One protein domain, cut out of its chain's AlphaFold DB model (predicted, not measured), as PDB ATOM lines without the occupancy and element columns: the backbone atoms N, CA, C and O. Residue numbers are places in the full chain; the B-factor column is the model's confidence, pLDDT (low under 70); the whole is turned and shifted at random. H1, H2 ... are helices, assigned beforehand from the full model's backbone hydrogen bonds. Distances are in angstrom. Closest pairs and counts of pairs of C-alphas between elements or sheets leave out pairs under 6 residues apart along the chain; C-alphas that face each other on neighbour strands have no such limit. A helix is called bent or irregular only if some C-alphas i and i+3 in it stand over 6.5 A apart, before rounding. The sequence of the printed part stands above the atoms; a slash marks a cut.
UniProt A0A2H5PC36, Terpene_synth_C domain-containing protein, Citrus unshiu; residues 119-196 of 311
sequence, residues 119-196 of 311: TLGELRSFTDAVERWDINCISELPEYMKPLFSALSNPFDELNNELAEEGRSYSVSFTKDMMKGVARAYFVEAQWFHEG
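This is residues 119 to 196 of the 311 residues of the protein "Terpene_synth_C domain-containing protein" of Citrus unshiu (UniProt A0A2H5PC36). The long helix H4 runs along a rod; H1 packs side by side with it, H3 meets it near Val 172 and folds back into it, and short H2 packs on H1 and H3, away from H4. The printed part has 78 residues, four named helices, H1 to H4 along the chain, and no named strand: all helix, mostly aligned. It is only just loose, close to compact, with a radius of gyration of the C-alphas of 14.0 A and spans of 48 by 23 by 15 A.

H4, residues 170 to 195, is 38.0 A long and ends at C-alpha 195 (-11.257, 25.247, -47.641). H3, residues 146 to 165, 29.4 A, is only just irregular: C-alphas 152 and 155 are 6.8 A apart. H1, residues 120 to 132, 18.2 A, begins at C-alpha 120 (-20.066, 22.779, -42.729); H2 is residues 135 to 140.

H4 touches H1 at 14 degrees, opposite ways; their closest C-alphas, Lys 180 and Glu 131, are 5.6 A apart. H3 and H4, a hairpin, touch through residues 156 to 160 and 172 to 176 alone, closest at the C-alphas of Asn 160 and Val 172, 6.2 A. H2 and H4 are apart. Every O i to N i+4 pair is within hydrogen-bond range in H1 and H4, 13 of 16 in H3 and 0 of 2 in H2, where 3 of 3 O i to N i+3 pairs are.

The farthest C-alphas, Glu 165 and Gly 196, are 48.7 A apart. The printed part has no cut, its three links are tight, and no printed residue is under 70 in pLDDT.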
ATOM      1  N   THR A 119     -20.372  22.631 -37.845       85.94
ATOM      2  CA  THR A 119     -19.710  21.953 -38.970       85.94
ATOM      3  C   THR A 119     -20.303  22.424 -40.301       85.94
ATOM      4  O   THR A 119     -21.487  22.743 -40.367       85.94
ATOM      5  N   LEU A 120     -19.545  22.385 -41.406       86.75
ATOM      6  CA  LEU A 120     -20.066  22.779 -42.729       86.75
ATOM      7  C   LEU A 120     -21.389  22.089 -43.114       86.75
ATOM      8  O   LEU A 120     -22.227  22.687 -43.787       86.75
ATOM      9  N   GLY A 121     -21.574  20.826 -42.715       88.75
ATOM     10  CA  GLY A 121     -22.817  20.092 -42.959       88.75
ATOM     11  C   GLY A 121     -23.997  20.651 -42.160       88.75
ATOM     12  O   GLY A 121     -25.078  20.830 -42.712       88.75
ATOM     13  N   GLU A 122     -23.783  20.969 -40.884       89.69
ATOM     14  CA  GLU A 122     -24.800  21.585 -40.022       89.69
ATOM     15  C   GLU A 122     -25.118  23.016 -40.461       89.69
ATOM     16  O   GLU A 122     -26.291  23.380 -40.526       89.69
ATOM     17  N   LEU A 123     -24.098  23.794 -40.840       89.06
ATOM     18  CA  LEU A 123     -24.264  25.148 -41.367       89.06
ATOM     19  C   LEU A 123     -25.080  25.149 -42.654       89.06
ATOM     20  O   LEU A 123     -26.009  25.936 -42.765       89.06
ATOM     21  N   ARG A 124     -24.820  24.212 -43.575       91.44
ATOM     22  CA  ARG A 124     -25.631  24.050 -44.788       91.44
ATOM     23  C   ARG A 124     -27.093  23.768 -44.449       91.44
ATOM     24  O   ARG A 124     -27.972  24.426 -44.992       91.44
ATOM     25  N   SER A 125     -27.351  22.831 -43.537       90.69
ATOM     26  CA  SER A 125     -28.716  22.520 -43.091       90.69
ATOM     27  C   SER A 125     -29.405  23.735 -42.465       90.69
ATOM     28  O   SER A 125     -30.586  23.969 -42.716       90.69
ATOM     29  N   PHE A 126     -28.672  24.535 -41.687       90.12
ATOM     30  CA  PHE A 126     -29.182  25.775 -41.111       90.12
ATOM     31  C   PHE A 126     -29.476  26.833 -42.184       90.12
ATOM     32  O   PHE A 126     -30.570  27.397 -42.189       90.12
ATOM     33  N   THR A 127     -28.560  27.071 -43.127       90.62
ATOM     34  CA  THR A 127     -28.775  27.985 -44.259       90.62
ATOM     35  C   THR A 127     -29.989  27.562 -45.084       90.62
ATOM     36  O   THR A 127     -30.843  28.394 -45.382       90.62
ATOM     37  N   ASP A 128     -30.126  26.269 -45.383       91.19
ATOM     38  CA  ASP A 128     -31.265  25.717 -46.118       91.19
ATOM     39  C   ASP A 128     -32.590  25.913 -45.360       91.19
ATOM     40  O   ASP A 128     -33.616  26.225 -45.970       91.19
ATOM     41  N   ALA A 129     -32.588  25.764 -44.031       90.94
ATOM     42  CA  ALA A 129     -33.759  26.040 -43.201       90.94
ATOM     43  C   ALA A 129     -34.152  27.528 -43.246       90.94
ATOM     44  O   ALA A 129     -35.337  27.843 -43.371       90.94
ATOM     45  N   VAL A 130     -33.176  28.444 -43.205       89.75
ATOM     46  CA  VAL A 130     -33.416  29.893 -43.354       89.75
ATOM     47  C   VAL A 130     -33.938  30.226 -44.753       89.75
ATOM     48  O   VAL A 130     -34.891  30.989 -44.888       89.75
ATOM     49  N   GLU A 131     -33.395  29.614 -45.804       90.75
ATOM     50  CA  GLU A 131     -33.874  29.799 -47.180       90.75
ATOM     51  C   GLU A 131     -35.333  29.362 -47.357       90.75
ATOM     52  O   GLU A 131     -36.133  30.068 -47.986       90.75
ATOM     53  N   ARG A 132     -35.708  28.228 -46.754       90.31
ATOM     54  CA  ARG A 132     -37.096  27.746 -46.740       90.31
ATOM     55  C   ARG A 132     -38.005  28.621 -45.873       90.31
ATOM     56  O   ARG A 132     -39.165  28.807 -46.231       90.31
ATOM     57  N   TRP A 133     -37.472  29.188 -44.789       87.25
ATOM     58  CA  TRP A 133     -38.205  29.972 -43.789       87.25
ATOM     59  C   TRP A 133     -39.444  29.234 -43.248       87.25
ATOM     60  O   TRP A 133     -40.503  29.826 -43.048       87.25
ATOM     61  N   ASP A 134     -39.318  27.920 -43.043       82.25
ATOM     62  CA  ASP A 134     -40.389  27.047 -42.556       82.25
ATOM     63  C   ASP A 134     -40.041  26.527 -41.156       82.25
ATOM     64  O   ASP A 134     -39.002  25.893 -40.953       82.25
ATOM     65  N   ILE A 135     -40.932  26.764 -40.188       78.00
ATOM     66  CA  ILE A 135     -40.771  26.301 -38.806       78.00
ATOM     67  C   ILE A 135     -40.637  24.780 -38.715       78.00
ATOM     68  O   ILE A 135     -39.976  24.278 -37.812       78.00
ATOM     69  N   ASN A 136     -41.190  24.027 -39.669       84.50
ATOM     70  CA  ASN A 136     -41.084  22.569 -39.684       84.50
ATOM     71  C   ASN A 136     -39.636  22.090 -39.887       84.50
ATOM     72  O   ASN A 136     -39.261  21.029 -39.373       84.50
ATOM     73  N   CYS A 137     -38.794  22.897 -40.544       84.50
ATOM     74  CA  CYS A 137     -37.373  22.602 -40.733       84.50
ATOM     75  C   CYS A 137     -36.585  22.616 -39.417       84.50
ATOM     76  O   CYS A 137     -35.506  22.037 -39.355       84.50
ATOM     77  N   ILE A 138     -37.125  23.195 -38.335       86.38
ATOM     78  CA  ILE A 138     -36.457  23.198 -37.028       86.38
ATOM     79  C   ILE A 138     -36.182  21.781 -36.516       86.38
ATOM     80  O   ILE A 138     -35.198  21.545 -35.822       86.38
ATOM     81  N   SER A 139     -37.038  20.818 -36.867       86.94
ATOM     82  CA  SER A 139     -36.885  19.421 -36.459       86.94
ATOM     83  C   SER A 139     -35.677  18.737 -37.109       86.94
ATOM     84  O   SER A 139     -35.151  17.782 -36.540       86.94
ATOM     85  N   GLU A 140     -35.216  19.262 -38.247       87.81
ATOM     86  CA  GLU A 140     -34.086  18.769 -39.041       87.81
ATOM     87  C   GLU A 140     -32.737  19.321 -38.543       87.81
ATOM     88  O   GLU A 140     -31.683  18.803 -38.914       87.81
ATOM     89  N   LEU A 141     -32.756  20.365 -37.704       88.75
ATOM     90  CA  LEU A 141     -31.554  21.030 -37.203       88.75
ATOM     91  C   LEU A 141     -30.979  20.339 -35.952       88.75
ATOM     92  O   LEU A 141     -31.733  19.778 -35.150       88.75
ATOM     93  N   PRO A 142     -29.656  20.432 -35.719       88.38
ATOM     94  CA  PRO A 142     -29.050  20.050 -34.447       88.38
ATOM     95  C   PRO A 142     -29.697  20.777 -33.262       88.38
ATOM     96  O   PRO A 142     -30.030  21.957 -33.367       88.38
ATOM     97  N   GLU A 143     -29.818  20.109 -32.108       85.44
ATOM     98  CA  GLU A 143     -30.496  20.659 -30.916       85.44
ATOM     99  C   GLU A 143     -29.985  22.046 -30.498       85.44
ATOM    100  O   GLU A 143     -30.771  22.885 -30.073       85.44
ATOM    101  N   TYR A 144     -28.691  22.329 -30.670       80.75
ATOM    102  CA  TYR A 144     -28.106  23.623 -30.303       80.75
ATOM    103  C   TYR A 144     -28.436  24.765 -31.289       80.75
ATOM    104  O   TYR A 144     -28.351  25.937 -30.913       80.75
ATOM    105  N   MET A 145     -28.822  24.443 -32.533       84.94
ATOM    106  CA  MET A 145     -29.206  25.405 -33.578       84.94
ATOM    107  C   MET A 145     -30.709  25.691 -33.601       84.94
ATOM    108  O   MET A 145     -31.129  26.722 -34.123       84.94
ATOM    109  N   LYS A 146     -31.541  24.812 -33.027       86.19
ATOM    110  CA  LYS A 146     -32.997  25.023 -32.979       86.19
ATOM    111  C   LYS A 146     -33.375  26.343 -32.296       86.19
ATOM    112  O   LYS A 146     -34.131  27.103 -32.899       86.19
ATOM    113  N   PRO A 147     -32.825  26.684 -31.110       80.75
ATOM    114  CA  PRO A 147     -33.148  27.950 -30.458       80.75
ATOM    115  C   PRO A 147     -32.719  29.160 -31.296       80.75
ATOM    116  O   PRO A 147     -33.440  30.151 -31.346       80.75
ATOM    117  N   LEU A 148     -31.596  29.051 -32.019       79.19
ATOM    118  CA  LEU A 148     -31.110  30.086 -32.932       79.19
ATOM    119  C   LEU A 148     -32.082  30.328 -34.096       79.19
ATOM    120  O   LEU A 148     -32.389  31.474 -34.416       79.19
ATOM    121  N   PHE A 149     -32.589  29.256 -34.708       83.69
ATOM    122  CA  PHE A 149     -33.576  29.361 -35.779       83.69
ATOM    123  C   PHE A 149     -34.891  29.968 -35.273       83.69
ATOM    124  O   PHE A 149     -35.406  30.891 -35.894       83.69
ATOM    125  N   SER A 150     -35.392  29.526 -34.113       82.25
ATOM    126  CA  SER A 150     -36.589  30.110 -33.492       82.25
ATOM    127  C   SER A 150     -36.421  31.590 -33.160       82.25
ATOM    128  O   SER A 150     -37.335  32.376 -33.397       82.25
ATOM    129  N   ALA A 151     -35.261  31.985 -32.630       77.38
ATOM    130  CA  ALA A 151     -34.953  33.384 -32.343       77.38
ATOM    131  C   ALA A 151     -34.945  34.249 -33.611       77.38
ATOM    132  O   ALA A 151     -35.297  35.421 -33.554       77.38
ATOM    133  N   LEU A 152     -34.569  33.668 -34.754       80.00
ATOM    134  CA  LEU A 152     -34.646  34.331 -36.049       80.00
ATOM    135  C   LEU A 152     -36.080  34.381 -36.591       80.00
ATOM    136  O   LEU A 152     -36.488  35.426 -37.081       80.00
ATOM    137  N   SER A 153     -36.840  33.286 -36.555       80.12
ATOM    138  CA  SER A 153     -38.136  33.209 -37.239       80.12
ATOM    139  C   SER A 153     -39.286  33.842 -36.456       80.12
ATOM    140  O   SER A 153     -40.112  34.526 -37.057       80.12
ATOM    141  N   ASN A 154     -39.344  33.639 -35.135       79.75
ATOM    142  CA  ASN A 154     -40.517  33.985 -34.323       79.75
ATOM    143  C   ASN A 154     -40.858  35.486 -34.330       79.75
ATOM    144  O   ASN A 154     -42.033  35.801 -34.530       79.75
ATOM    145  N   PRO A 155     -39.888  36.422 -34.201       75.81
ATOM    146  CA  PRO A 155     -40.201  37.852 -34.238       75.81
ATOM    147  C   PRO A 155     -40.866  38.275 -35.552       75.81
ATOM    148  O   PRO A 155     -41.726  39.147 -35.567       75.81
ATOM    149  N   PHE A 156     -40.520  37.624 -36.669       75.69
ATOM    150  CA  PHE A 156     -41.093  37.942 -37.976       75.69
ATOM    151  C   PHE A 156     -42.539  37.479 -38.121       75.69
ATOM    152  O   PHE A 156     -43.275  38.067 -38.912       75.69
ATOM    153  N   ASP A 157     -42.949  36.432 -37.408       74.69
ATOM    154  CA  ASP A 157     -44.331  35.956 -37.440       74.69
ATOM    155  C   ASP A 157     -45.240  36.873 -36.612       74.69
ATOM    156  O   ASP A 157     -46.340  37.207 -37.057       74.69
ATOM    157  N   GLU A 158     -44.758  37.350 -35.460       73.88
ATOM    158  CA  GLU A 158     -45.442  38.359 -34.636       73.88
ATOM    159  C   GLU A 158     -45.584  39.683 -35.398       73.88
ATOM    160  O   GLU A 158     -46.694  40.177 -35.608       73.88
ATOM    161  N   LEU A 159     -44.476  40.178 -35.943       72.12
ATOM    162  CA  LEU A 159     -44.407  41.401 -36.735       72.12
ATOM    163  C   LEU A 159     -45.263  41.350 -38.011       72.12
ATOM    164  O   LEU A 159     -45.836  42.357 -38.422       72.12
ATOM    165  N   ASN A 160     -45.379  40.183 -38.654       76.38
ATOM    166  CA  ASN A 160     -46.256  40.021 -39.812       76.38
ATOM    167  C   ASN A 160     -47.730  40.176 -39.444       76.38
ATOM    168  O   ASN A 160     -48.485  40.716 -40.247       76.38
ATOM    169  N   ASN A 161     -48.138  39.723 -38.257       75.56
ATOM    170  CA  ASN A 161     -49.511  39.898 -37.794       75.56
ATOM    171  C   ASN A 161     -49.804  41.377 -37.511       75.56
ATOM    172  O   ASN A 161     -50.819  41.881 -37.982       75.56
ATOM    173  N   GLU A 162     -48.888  42.081 -36.840       76.50
ATOM    174  CA  GLU A 162     -49.018  43.516 -36.546       76.50
ATOM    175  C   GLU A 162     -49.061  44.366 -37.827       76.50
ATOM    176  O   GLU A 162     -49.978  45.155 -38.045       76.50
ATOM    177  N   LEU A 163     -48.113  44.158 -38.746       75.31
ATOM    178  CA  LEU A 163     -48.016  44.950 -39.978       75.31
ATOM    179  C   LEU A 163     -49.052  44.560 -41.040       75.31
ATOM    180  O   LEU A 163     -49.311  45.344 -41.959       75.31
ATOM    181  N   ALA A 164     -49.649  43.367 -40.955       75.88
ATOM    182  CA  ALA A 164     -50.763  42.989 -41.822       75.88
ATOM    183  C   ALA A 164     -51.998  43.859 -41.557       75.88
ATOM    184  O   ALA A 164     -52.677  44.232 -42.516       75.88
ATOM    185  N   GLU A 165     -52.249  44.236 -40.300       75.81
ATOM    186  CA  GLU A 165     -53.343  45.146 -39.934       75.81
ATOM    187  C   GLU A 165     -53.148  46.551 -40.533       75.81
ATOM    188  O   GLU A 165     -54.120  47.218 -40.888       75.81
ATOM    189  N   GLU A 166     -51.897  46.963 -40.749       76.25
ATOM    190  CA  GLU A 166     -51.525  48.240 -41.373       76.25
ATOM    191  C   GLU A 166     -51.393  48.173 -42.909       76.25
ATOM    192  O   GLU A 166     -51.107  49.183 -43.556       76.25
ATOM    193  N   GLY A 167     -51.574  46.997 -43.523       73.50
ATOM    194  CA  GLY A 167     -51.377  46.794 -44.967       73.50
ATOM    195  C   GLY A 167     -49.908  46.826 -45.414       73.50
ATOM    196  O   GLY A 167     -49.616  47.061 -46.588       73.50
ATOM    197  N   ARG A 168     -48.968  46.588 -44.490       72.00
ATOM    198  CA  ARG A 168     -47.513  46.719 -44.683       72.00
ATOM    199  C   ARG A 168     -46.764  45.385 -44.677       72.00
ATOM    200  O   ARG A 168     -45.537  45.370 -44.603       72.00
ATOM    201  N   SER A 169     -47.464  44.261 -44.826       74.56
ATOM    202  CA  SER A 169     -46.882  42.905 -44.815       74.56
ATOM    203  C   SER A 169     -45.770  42.672 -45.854       74.56
ATOM    204  O   SER A 169     -44.882  41.847 -45.644       74.56
ATOM    205  N   TYR A 170     -45.746  43.440 -46.951       72.25
ATOM    206  CA  TYR A 170     -44.677  43.385 -47.961       72.25
ATOM    207  C   TYR A 170     -43.280  43.670 -47.379       72.25
ATOM    208  O   TYR A 170     -42.280  43.144 -47.867       72.25
ATOM    209  N   SER A 171     -43.210  44.482 -46.324       70.44
ATOM    210  CA  SER A 171     -41.962  44.882 -45.676       70.44
ATOM    211  C   SER A 171     -41.328  43.732 -44.875       70.44
ATOM    212  O   SER A 171     -40.104  43.584 -44.847       70.44
ATOM    213  N   VAL A 172     -42.155  42.825 -44.342       77.50
ATOM    214  CA  VAL A 172     -41.705  41.580 -43.705       77.50
ATOM    215  C   VAL A 172     -41.078  40.646 -44.735       77.50
ATOM    216  O   VAL A 172     -40.002  40.107 -44.487       77.50
ATOM    217  N   SER A 173     -41.703  40.484 -45.907       79.19
ATOM    218  CA  SER A 173     -41.162  39.634 -46.981       79.19
ATOM    219  C   SER A 173     -39.755  40.064 -47.389       79.19
ATOM    220  O   SER A 173     -38.864  39.230 -47.497       79.19
ATOM    221  N   PHE A 174     -39.533  41.366 -47.563       77.12
ATOM    222  CA  PHE A 174     -38.207  41.877 -47.897       77.12
ATOM    223  C   PHE A 174     -37.181  41.632 -46.799       77.12
ATOM    224  O   PHE A 174     -36.056  41.234 -47.078       77.12
ATOM    225  N   THR A 175     -37.567  41.856 -45.546       75.69
ATOM    226  CA  THR A 175     -36.656  41.662 -44.420       75.69
ATOM    227  C   THR A 175     -36.273  40.179 -44.285       75.69
ATOM    228  O   THR A 175     -35.114  39.864 -44.010       75.69
ATOM    229  N   LYS A 176     -37.199  39.253 -44.589       81.94
ATOM    230  CA  LYS A 176     -36.898  37.817 -44.737       81.94
ATOM    231  C   LYS A 176     -35.896  37.569 -45.872       81.94
ATOM    232  O   LYS A 176     -34.923  36.849 -45.667       81.94
ATOM    233  N   ASP A 177     -36.075  38.189 -47.038       83.25
ATOM    234  CA  ASP A 177     -35.148  38.044 -48.174       83.25
ATOM    235  C   ASP A 177     -33.738  38.584 -47.869       83.25
ATOM    236  O   ASP A 177     -32.742  37.953 -48.236       83.25
ATOM    237  N   MET A 178     -33.633  39.704 -47.144       78.94
ATOM    238  CA  MET A 178     -32.351  40.214 -46.645       78.94
ATOM    239  C   MET A 178     -31.685  39.203 -45.712       78.94
ATOM    240  O   MET A 178     -30.514  38.875 -45.893       78.94
ATOM    241  N   MET A 179     -32.440  38.647 -44.762       82.25
ATOM    242  CA  MET A 179     -31.935  37.649 -43.819       82.25
ATOM    243  C   MET A 179     -31.462  36.360 -44.500       82.25
ATOM    244  O   MET A 179     -30.451  35.786 -44.095       82.25
ATOM    245  N   LYS A 180     -32.129  35.937 -45.576       87.38
ATOM    246  CA  LYS A 180     -31.653  34.846 -46.442       87.38
ATOM    247  C   LYS A 180     -30.331  35.194 -47.125       87.38
ATOM    248  O   LYS A 180     -29.433  34.361 -47.208       87.38
ATOM    249  N   GLY A 181     -30.186  36.431 -47.605       86.94
ATOM    250  CA  GLY A 181     -28.921  36.948 -48.140       86.94
ATOM    251  C   GLY A 181     -27.775  36.875 -47.127       86.94
ATOM    252  O   GLY A 181     -26.717  36.341 -47.448       86.94
ATOM    253  N   VAL A 182     -28.019  37.322 -45.895       83.00
ATOM    254  CA  VAL A 182     -27.048  37.263 -44.789       83.00
ATOM    255  C   VAL A 182     -26.646  35.819 -44.476       83.00
ATOM    256  O   VAL A 182     -25.459  35.522 -44.384       83.00
ATOM    257  N   ALA A 183     -27.609  34.895 -44.371       87.00
ATOM    258  CA  ALA A 183     -27.318  33.484 -44.108       87.00
ATOM    259  C   ALA A 183     -26.460  32.839 -45.211       87.00
ATOM    260  O   ALA A 183     -25.526  32.097 -44.907       87.00
ATOM    261  N   ARG A 184     -26.731  33.153 -46.486       90.44
ATOM    262  CA  ARG A 184     -25.897  32.706 -47.614       90.44
ATOM    263  C   ARG A 184     -24.480  33.265 -47.536       90.44
ATOM    264  O   ARG A 184     -23.534  32.522 -47.771       90.44
ATOM    265  N   ALA A 185     -24.339  34.545 -47.206       87.88
ATOM    266  CA  ALA A 185     -23.039  35.197 -47.126       87.88
ATOM    267  C   ALA A 185     -22.176  34.627 -45.981       87.88
ATOM    268  O   ALA A 185     -21.002  34.335 -46.202       87.88
ATOM    269  N   TYR A 186     -22.766  34.355 -44.810       85.19
ATOM    270  CA  TYR A 186     -22.073  33.639 -43.728       85.19
ATOM    271  C   TYR A 186     -21.688  32.211 -44.123       85.19
ATOM    272  O   TYR A 186     -20.600  31.740 -43.798       85.19
ATOM    273  N   PHE A 187     -22.550  31.505 -44.863       89.44
ATOM    274  CA  PHE A 187     -22.210  30.169 -45.348       89.44
ATOM    275  C   PHE A 187     -21.003  30.189 -46.294       89.44
ATOM    276  O   PHE A 187     -20.125  29.337 -46.174       89.44
ATOM    277  N   VAL A 188     -20.924  31.174 -47.193       91.25
ATOM    278  CA  VAL A 188     -19.767  31.374 -48.081       91.25
ATOM    279  C   VAL A 188     -18.487  31.633 -47.279       91.25
ATOM    280  O   VAL A 188     -17.462  31.014 -47.563       91.25
ATOM    281  N   GLU A 189     -18.539  32.470 -46.238       86.62
ATOM    282  CA  GLU A 189     -17.398  32.711 -45.341       86.62
ATOM    283  C   GLU A 189     -16.936  31.430 -44.633       86.62
ATOM    284  O   GLU A 189     -15.740  31.123 -44.629       86.62
ATOM    285  N   ALA A 190     -17.874  30.621 -44.135       86.56
ATOM    286  CA  ALA A 190     -17.564  29.326 -43.536       86.56
ATOM    287  C   ALA A 190     -16.938  28.343 -44.546       86.56
ATOM    288  O   ALA A 190     -16.021  27.592 -44.200       86.56
ATOM    289  N   GLN A 191     -17.392  28.349 -45.808       89.25
ATOM    290  CA  GLN A 191     -16.781  27.552 -46.879       89.25
ATOM    291  C   GLN A 191     -15.338  27.985 -47.139       89.25
ATOM    292  O   GLN A 191     -14.446  27.138 -47.155       89.25
ATOM    293  N   TRP A 192     -15.096  29.290 -47.284       90.31
ATOM    294  CA  TRP A 192     -13.753  29.840 -47.470       90.31
ATOM    295  C   TRP A 192     -12.815  29.444 -46.330       90.31
ATOM    296  O   TRP A 192     -11.709  28.963 -46.582       90.31
ATOM    297  N   PHE A 193     -13.282  29.574 -45.086       85.44
ATOM    298  CA  PHE A 193     -12.524  29.184 -43.901       85.44
ATOM    299  C   PHE A 193     -12.150  27.697 -43.920       85.44
ATOM    300  O   PHE A 193     -10.977  27.346 -43.790       85.44
ATOM    301  N   HIS A 194     -13.125  26.814 -44.141       84.31
ATOM    302  CA  HIS A 194     -12.894  25.369 -44.147       84.31
ATOM    303  C   HIS A 194     -11.991  24.911 -45.306       84.31
ATOM    304  O   HIS A 194     -11.209  23.972 -45.158       84.31
ATOM    305  N   GLU A 195     -12.091  25.549 -46.472       87.75
ATOM    306  CA  GLU A 195     -11.257  25.247 -47.641       87.75
ATOM    307  C   GLU A 195      -9.852  25.870 -47.551       87.75
ATOM    308  O   GLU A 195      -8.995  25.573 -48.386       87.75
ATOM    309  N   GLY A 196      -9.592  26.727 -46.555       85.44
ATOM    310  CA  GLY A 196      -8.373  27.537 -46.489       85.44
ATOM    311  C   GLY A 196      -8.243  28.497 -47.678       85.44
ATOM    312  O   GLY A 196      -7.134  28.885 -48.055       85.44
TER     313      GLY A 196